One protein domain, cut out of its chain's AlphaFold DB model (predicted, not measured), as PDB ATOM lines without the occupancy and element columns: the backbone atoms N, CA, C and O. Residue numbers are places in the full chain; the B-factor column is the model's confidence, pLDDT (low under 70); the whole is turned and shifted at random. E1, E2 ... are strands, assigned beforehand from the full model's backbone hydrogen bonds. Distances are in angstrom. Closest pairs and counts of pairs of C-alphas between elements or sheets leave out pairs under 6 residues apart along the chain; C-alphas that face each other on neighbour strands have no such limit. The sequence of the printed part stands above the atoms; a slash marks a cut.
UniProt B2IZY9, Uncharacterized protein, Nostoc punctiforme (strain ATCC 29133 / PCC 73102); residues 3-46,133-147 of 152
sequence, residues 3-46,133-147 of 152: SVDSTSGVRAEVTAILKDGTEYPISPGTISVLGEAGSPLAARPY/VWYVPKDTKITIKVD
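What this domain is: This is residues 3 to 46 and 133 to 147 of the 152 residues of an uncharacterized protein of Nostoc punctiforme (strain ATCC 29133 / PCC 73102) (UniProt B2IZY9). What is the shape? With little regular structure, it is mostly loops: hairpin E2 and E3 at one end, pair E4 and E5 with E1 nearer the middle, and the cut at the other end. What makes it up? The 59 printed residues have no named helix and five strands, E1 to E5 in chain order, class all strand with 19 residues; sheets E2 - E3 and E4 - E5 are antiparallel. How spread? Only just loose, close to compact, the radius of gyration of the C-alphas is 12.8 A; the spans are 36 by 21 by 21 A.

Where its parts are: Where are the strands? E1 is residues 10 to 12, 6.2 A long; E2 16 to 19, 9.7 A; E3 22 to 25, 9.9 A; E4 31 to 34, 9.7 A; E5 143 to 146, 9.8 A. Which anchors help? C-alpha 10 is at (-44.418, -8.723, 0.392), C-alpha 146 at (-32.829, 4.073, 1.306).

How they stand to each other: Which strands pair? In hairpin E2 and E3, antiparallel at 157 degrees, N 17 and O 24 are 2.9 A apart; in antiparallel E4 and E5, at 159 degrees, N 32 and O 145 are 2.9 A apart. And E1? It pairs with no named strand; its closest C-alphas to E4, Ala 12 and Val 33, are 6.1 A apart.

The domain as a whole: Where is the cut? Residues 47 to 132 are not printed; C-alphas 46 and 133 are 5.5 A apart. Where is confidence low? Residues 6 to 7 are under 70.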
ATOM      1  N   SER A   3     -48.772  -5.645   2.816       77.00
ATOM      2  CA  SER A   3     -49.577  -6.520   1.957       77.00
ATOM      3  C   SER A   3     -48.737  -7.621   1.315       77.00
ATOM      4  O   SER A   3     -47.517  -7.498   1.202       77.00
ATOM      5  N   VAL A   4     -49.402  -8.702   0.903       74.00
ATOM      6  CA  VAL A   4     -48.814  -9.788   0.109       74.00
ATOM      7  C   VAL A   4     -49.578  -9.878  -1.209       74.00
ATOM      8  O   VAL A   4     -50.809  -9.844  -1.199       74.00
ATOM      9  N   ASP A   5     -48.873  -9.939  -2.337       78.06
ATOM     10  CA  ASP A   5     -49.491 -10.111  -3.653       78.06
ATOM     11  C   ASP A   5     -49.833 -11.582  -3.964       78.06
ATOM     12  O   ASP A   5     -49.535 -12.503  -3.199       78.06
ATOM     13  N   SER A   6     -50.485 -11.819  -5.106       63.38
ATOM     14  CA  SER A   6     -50.885 -13.158  -5.564       63.38
ATOM     15  C   SER A   6     -49.710 -14.107  -5.833       63.38
ATOM     16  O   SER A   6     -49.928 -15.308  -5.987       63.38
ATOM     17  N   THR A   7     -48.478 -13.594  -5.871       66.88
ATOM     18  CA  THR A   7     -47.243 -14.330  -6.164       66.88
ATOM     19  C   THR A   7     -46.322 -14.473  -4.954       66.88
ATOM     20  O   THR A   7     -45.171 -14.864  -5.127       66.88
ATOM     21  N   SER A   8     -46.819 -14.217  -3.734       76.44
ATOM     22  CA  SER A   8     -46.084 -14.236  -2.452       76.44
ATOM     23  C   SER A   8     -45.166 -13.038  -2.170       76.44
ATOM     24  O   SER A   8     -44.496 -13.014  -1.135       76.44
ATOM     25  N   GLY A   9     -45.159 -12.020  -3.034       83.56
ATOM     26  CA  GLY A   9     -44.372 -10.806  -2.838       83.56
ATOM     27  C   GLY A   9     -44.922  -9.956  -1.697       83.56
ATOM     28  O   GLY A   9     -46.111  -9.650  -1.661       83.56
ATOM     29  N   VAL A  10     -44.064  -9.562  -0.758       87.25
ATOM     30  CA  VAL A  10     -44.418  -8.723   0.392       87.25
ATOM     31  C   VAL A  10     -44.096  -7.270   0.083       87.25
ATOM     32  O   VAL A  10     -42.964  -6.927  -0.256       87.25
ATOM     33  N   ARG A  11     -45.080  -6.393   0.276       86.06
ATOM     34  CA  ARG A  11     -44.878  -4.945   0.325       86.06
ATOM     35  C   ARG A  11     -44.977  -4.500   1.769       86.06
ATOM     36  O   ARG A  11     -46.053  -4.552   2.359       86.06
ATOM     37  N   ALA A  12     -43.851  -4.075   2.325       87.25
ATOM     38  CA  ALA A  12     -43.790  -3.444   3.632       87.25
ATOM     39  C   ALA A  12     -43.444  -1.965   3.461       87.25
ATOM     40  O   ALA A  12     -42.556  -1.600   2.693       87.25
ATOM     41  N   GLU A  13     -44.166  -1.122   4.184       89.44
ATOM     42  CA  GLU A  13     -43.952   0.315   4.203       89.44
ATOM     43  C   GLU A  13     -43.367   0.713   5.553       89.44
ATOM     44  O   GLU A  13     -43.964   0.437   6.596       89.44
ATOM     45  N   VAL A  14     -42.199   1.352   5.526       91.88
ATOM     46  CA  VAL A  14     -41.568   1.901   6.727       91.88
ATOM     47  C   VAL A  14     -42.270   3.202   7.088       91.88
ATOM     48  O   VAL A  14     -42.280   4.136   6.291       91.88
ATOM     49  N   THR A  15     -42.852   3.262   8.285       93.31
ATOM     50  CA  THR A  15     -43.626   4.423   8.749       93.31
ATOM     51  C   THR A  15     -42.794   5.405   9.563       93.31
ATOM     52  O   THR A  15     -43.056   6.604   9.523       93.31
ATOM     53  N   ALA A  16     -41.797   4.914  10.298       94.12
ATOM     54  CA  ALA A  16     -40.947   5.731  11.149       94.12
ATOM     55  C   ALA A  16     -39.582   5.076  11.394       94.12
ATOM     56  O   ALA A  16     -39.425   3.860  11.262       94.12
ATOM     57  N   ILE A  17     -38.605   5.894  11.784       94.00
ATOM     58  CA  ILE A  17     -37.328   5.467  12.362       94.00
ATOM     59  C   ILE A  17     -37.260   6.004  13.789       94.00
ATOM     60  O   ILE A  17     -37.454   7.196  14.006       94.00
ATOM     61  N   LEU A  18     -36.937   5.143  14.752       93.94
ATOM     62  CA  LEU A  18     -36.629   5.558  16.118       93.94
ATOM     63  C   LEU A  18     -35.112   5.697  16.270       93.94
ATOM     64  O   LEU A  18     -34.379   4.725  16.079       93.94
ATOM     65  N   LYS A  19     -34.643   6.893  16.626       93.44
ATOM     66  CA  LYS A  19     -33.224   7.182  16.859       93.44
ATOM     67  C   LYS A  19     -33.080   8.041  18.112       93.44
ATOM     68  O   LYS A  19     -33.736   9.068  18.227       93.44
ATOM     69  N   ASP A  20     -32.244   7.601  19.053       95.00
ATOM     70  CA  ASP A  20     -31.957   8.312  20.311       95.00
ATOM     71  C   ASP A  20     -33.226   8.723  21.093       95.00
ATOM     72  O   ASP A  20     -33.310   9.801  21.676       95.00
ATOM     73  N   GLY A  21     -34.257   7.870  21.068       93.25
ATOM     74  CA  GLY A  21     -35.551   8.129  21.714       93.25
ATOM     75  C   GLY A  21     -36.472   9.100  20.965       93.25
ATOM     76  O   GLY A  21     -37.584   9.346  21.425       93.25
ATOM     77  N   THR A  22     -36.049   9.617  19.811       94.06
ATOM     78  CA  THR A  22     -36.844  10.498  18.948       94.06
ATOM     79  C   THR A  22     -37.368   9.720  17.740       94.06
ATOM     80  O   THR A  22     -36.614   9.018  17.060       94.06
ATOM     81  N   GLU A  23     -38.672   9.816  17.482       93.81
ATOM     82  CA  GLU A  23     -39.326   9.181  16.336       93.81
ATOM     83  C   GLU A  23     -39.345  10.127  15.129       93.81
ATOM     84  O   GLU A  23     -39.815  11.262  15.212       93.81
ATOM     85  N   TYR A  24     -38.850   9.642  13.992       94.31
ATOM     86  CA  TYR A  24     -38.802  10.369  12.729       94.31
ATOM     87  C   TYR A  24     -39.776   9.725  11.744       94.31
ATOM     88  O   TYR A  24     -39.514   8.603  11.295       94.31
ATOM     89  N   PRO A  25     -40.889  10.388  11.387       93.94
ATOM     90  CA  PRO A  25     -41.836   9.844  10.426       93.94
ATOM     91  C   PRO A  25     -41.198   9.755   9.037       93.94
ATOM     92  O   PRO A  25     -40.469  10.649   8.603       93.94
ATOM     93  N   ILE A  26     -41.499   8.677   8.321       94.06
ATOM     94  CA  ILE A  26     -40.958   8.390   6.994       94.06
ATOM     95  C   ILE A  26     -42.085   8.475   5.973       94.06
ATOM     96  O   ILE A  26     -43.120   7.826   6.104       94.06
ATOM     97  N   SER A  27     -41.888   9.288   4.935       92.81
ATOM     98  CA  SER A  27     -42.859   9.371   3.846       92.81
ATOM     99  C   SER A  27     -42.881   8.071   3.026       92.81
ATOM    100  O   SER A  27     -41.818   7.471   2.815       92.81
ATOM    101  N   PRO A  28     -44.045   7.661   2.492       90.38
ATOM    102  CA  PRO A  28     -44.167   6.456   1.676       90.38
ATOM    103  C   PRO A  28     -43.135   6.399   0.537       90.38
ATOM    104  O   PRO A  28     -42.912   7.384  -0.171       90.38
ATOM    105  N   GLY A  29     -42.504   5.237   0.343       87.94
ATOM    106  CA  GLY A  29     -41.528   5.007  -0.735       87.94
ATOM    107  C   GLY A  29     -40.147   5.649  -0.532       87.94
ATOM    108  O   GLY A  29     -39.359   5.705  -1.473       87.94
ATOM    109  N   THR A  30     -39.852   6.148   0.668       94.19
ATOM    110  CA  THR A  30     -38.525   6.681   1.030       94.19
ATOM    111  C   THR A  30     -37.533   5.563   1.353       94.19
ATOM    112  O   THR A  30     -36.339   5.690   1.086       94.19
ATOM    113  N   ILE A  31     -38.031   4.462   1.919       93.12
ATOM    114  CA  ILE A  31     -37.255   3.284   2.299       93.12
ATOM    115  C   ILE A  31     -37.982   2.041   1.794       93.12
ATOM    116  O   ILE A  31     -39.174   1.869   2.059       93.12
ATOM    117  N   SER A  32     -37.247   1.167   1.112       91.31
ATOM    118  CA  SER A  32     -37.708  -0.155   0.695       91.31
ATOM    119  C   SER A  32     -37.210  -1.238   1.648       91.31
ATOM    120  O   SER A  32     -36.036  -1.259   2.031       91.31
ATOM    121  N   VAL A  33     -38.097  -2.181   1.967       91.56
ATOM    122  CA  VAL A  33     -37.762  -3.422   2.678       91.56
ATOM    123  C   VAL A  33     -37.703  -4.552   1.658       91.56
ATOM    124  O   VAL A  33     -38.707  -4.891   1.034       91.56
ATOM    125  N   LEU A  34     -36.514  -5.111   1.476       89.75
ATOM    126  CA  LEU A  34     -36.216  -6.151   0.495       89.75
ATOM    127  C   LEU A  34     -35.770  -7.434   1.205       89.75
ATOM    128  O   LEU A  34     -35.448  -7.420   2.392       89.75
ATOM    129  N   GLY A  35     -35.736  -8.543   0.474       88.69
ATOM    130  CA  GLY A  35     -35.123  -9.794   0.909       88.69
ATOM    131  C   GLY A  35     -33.592  -9.742   0.905       88.69
ATOM    132  O   GLY A  35     -32.962  -8.685   0.767       88.69
ATOM    133  N   GLU A  36     -32.975 -10.907   1.079       88.62
ATOM    134  CA  GLU A  36     -31.519 -11.058   1.066       88.62
ATOM    135  C   GLU A  36     -30.923 -10.562  -0.262       88.62
ATOM    136  O   GLU A  36     -31.469 -10.796  -1.339       88.62
ATOM    137  N   ALA A  37     -29.809  -9.829  -0.176       89.31
ATOM    138  CA  ALA A  37     -29.098  -9.271  -1.331       89.31
ATOM    139  C   ALA A  37     -29.958  -8.391  -2.270       89.31
ATOM    140  O   ALA A  37     -29.640  -8.237  -3.447       89.31
ATOM    141  N   GLY A  38     -31.041  -7.792  -1.758       86.19
ATOM    142  CA  GLY A  38     -31.916  -6.907  -2.532       86.19
ATOM    143  C   GLY A  38     -32.967  -7.622  -3.386       86.19
ATOM    144  O   GLY A  38     -33.613  -6.970  -4.207       86.19
ATOM    145  N   SER A  39     -33.174  -8.931  -3.200       88.31
ATOM    146  CA  SER A  39     -34.289  -9.650  -3.825       88.31
ATOM    147  C   SER A  39     -35.647  -9.124  -3.331       88.31
ATOM    148  O   SER A  39     -35.720  -8.482  -2.282       88.31
ATOM    149  N   PRO A  40     -36.767  -9.427  -4.008       89.00
ATOM    150  CA  PRO A  40     -38.088  -9.220  -3.420       89.00
ATOM    151  C   PRO A  40     -38.210  -9.927  -2.061       89.00
ATOM    152  O   PRO A  40     -37.695 -11.036  -1.887       89.00
ATOM    153  N   LEU A  41     -38.879  -9.289  -1.098       90.12
ATOM    154  CA  LEU A  41     -39.252  -9.939   0.156       90.12
ATOM    155  C   LEU A  41     -40.415 -10.895  -0.127       90.12
ATOM    156  O   LEU A  41     -41.418 -10.479  -0.704       90.12
ATOM    157  N   ALA A  42     -40.287 -12.162   0.263       88.06
ATOM    158  CA  ALA A  42     -41.277 -13.195  -0.030       88.06
ATOM    159  C   ALA A  42     -41.875 -13.782   1.254       88.06
ATOM    160  O   ALA A  42     -41.154 -14.113   2.198       88.06
ATOM    161  N   ALA A  43     -43.198 -13.935   1.273       89.06
ATOM    162  CA  ALA A  43     -43.919 -14.636   2.325       89.06
ATOM    163  C   ALA A  43     -44.124 -16.110   1.955       89.06
ATOM    164  O   ALA A  43     -44.048 -16.509   0.797       89.06
ATOM    165  N   ARG A  44     -44.417 -16.937   2.955       84.19
ATOM    166  CA  ARG A  44     -44.787 -18.341   2.772       84.19
ATOM    167  C   ARG A  44     -46.248 -18.557   3.159       84.19
ATOM    168  O   ARG A  44     -46.726 -17.887   4.080       84.19
ATOM    169  N   PRO A  45     -46.967 -19.461   2.474       81.94
ATOM    170  CA  PRO A  45     -48.305 -19.833   2.900       81.94
ATOM    171  C   PRO A  45     -48.210 -20.582   4.233       81.94
ATOM    172  O   PRO A  45     -47.315 -21.406   4.432       81.94
ATOM    173  N   TYR A  46     -49.119 -20.282   5.156       77.75
ATOM    174  CA  TYR A  46     -49.206 -20.949   6.456       77.75
ATOM    175  C   TYR A  46     -49.688 -22.400   6.333       77.75
ATOM    176  O   TYR A  46     -49.265 -23.250   7.110       77.75
ATOM    177  N   VAL A 133     -53.471 -17.503   4.334       82.50
ATOM    178  CA  VAL A 133     -52.696 -16.804   5.359       82.50
ATOM    179  C   VAL A 133     -51.231 -16.873   4.954       82.50
ATOM    180  O   VAL A 133     -50.680 -17.960   4.777       82.50
ATOM    181  N   TRP A 134     -50.614 -15.709   4.792       85.81
ATOM    182  CA  TRP A 134     -49.209 -15.570   4.430       85.81
ATOM    183  C   TRP A 134     -48.422 -15.054   5.626       85.81
ATOM    184  O   TRP A 134     -48.889 -14.170   6.341       85.81
ATOM    185  N   TYR A 135     -47.217 -15.576   5.827       87.56
ATOM    186  CA  TYR A 135     -46.321 -15.102   6.874       87.56
ATOM    187  C   TYR A 135     -44.893 -14.963   6.351       87.56
ATOM    188  O   TYR A 135     -44.452 -15.726   5.491       87.56
ATOM    189  N   VAL A 136     -44.158 -13.990   6.884       89.62
ATOM    190  CA  VAL A 136     -42.706 -13.911   6.703       89.62
ATOM    191  C   VAL A 136     -42.073 -14.753   7.813       89.62
ATOM    192  O   VAL A 136     -42.360 -14.498   8.984       89.62
ATOM    193  N   PRO A 137     -41.264 -15.779   7.492       89.19
ATOM    194  CA  PRO A 137     -40.622 -16.600   8.509       89.19
ATOM    195  C   PRO A 137     -39.781 -15.767   9.478       89.19
ATOM    196  O   PRO A 137     -39.184 -14.756   9.095       89.19
ATOM    197  N   LYS A 138     -39.681 -16.227  10.729       89.06
ATOM    198  CA  LYS A 138     -38.700 -15.668  11.662       89.06
ATOM    199  C   LYS A 138     -37.292 -15.774  11.072       89.06
ATOM    200  O   LYS A 138     -37.023 -16.674  10.275       89.06
ATOM    201  N   ASP A 139     -36.425 -14.849  11.465       91.44
ATOM    202  CA  ASP A 139     -35.025 -14.812  11.030       91.44
ATOM    203  C   ASP A 139     -34.850 -14.651   9.502       91.44
ATOM    204  O   ASP A 139     -33.766 -14.883   8.964       91.44
ATOM    205  N   THR A 140     -35.901 -14.218   8.785       91.75
ATOM    206  CA  THR A 140     -35.792 -13.846   7.368       91.75
ATOM    207  C   THR A 140     -34.826 -12.677   7.246       91.75
ATOM    208  O   THR A 140     -35.077 -11.590   7.769       91.75
ATOM    209  N   LYS A 141     -33.718 -12.893   6.539       92.75
ATOM    210  CA  LYS A 141     -32.763 -11.831   6.238       92.75
ATOM    211  C   LYS A 141     -33.413 -10.806   5.319       92.75
ATOM    212  O   LYS A 141     -33.961 -11.157   4.274       92.75
ATOM    213  N   ILE A 142     -33.306  -9.543   5.706       93.56
ATOM    214  CA  ILE A 142     -33.826  -8.417   4.939       93.56
ATOM    215  C   ILE A 142     -32.704  -7.459   4.560       93.56
ATOM    216  O   ILE A 142     -31.688  -7.361   5.246       93.56
ATOM    217  N   THR A 143     -32.926  -6.722   3.481       92.31
ATOM    218  CA  THR A 143     -32.102  -5.588   3.073       92.31
ATOM    219  C   THR A 143     -32.940  -4.321   3.190       92.31
ATOM    220  O   THR A 143     -34.003  -4.217   2.578       92.31
ATOM    221  N   ILE A 144     -32.463  -3.347   3.966       93.25
ATOM    222  CA  ILE A 144     -33.068  -2.014   4.036       93.25
ATOM    223  C   ILE A 144     -32.367  -1.127   3.019       93.25
ATOM    224  O   ILE A 144     -31.158  -0.915   3.101       93.25
ATOM    225  N   LYS A 145     -33.126  -0.610   2.055       91.56
ATOM    226  CA  LYS A 145     -32.600   0.266   1.010       91.56
ATOM    227  C   LYS A 145     -33.225   1.648   1.147       91.56
ATOM    228  O   LYS A 145     -34.444   1.778   1.139       91.56
ATOM    229  N   VAL A 146     -32.389   2.674   1.267       94.06
ATOM    230  CA  VAL A 146     -32.829   4.073   1.306       94.06
ATOM    231  C   VAL A 146     -32.958   4.567  -0.133       94.06
ATOM    232  O   VAL A 146     -31.959   4.708  -0.833       94.06
ATOM    233  N   ASP A 147     -34.190   4.787  -0.584       90.81
ATOM    234  CA  ASP A 147     -34.495   5.233  -1.947       90.81
ATOM    235  C   ASP A 147     -34.458   6.758  -2.084       90.81
ATOM    236  O   ASP A 147     -34.251   7.281  -3.177       90.81
TER     237      ASP A 147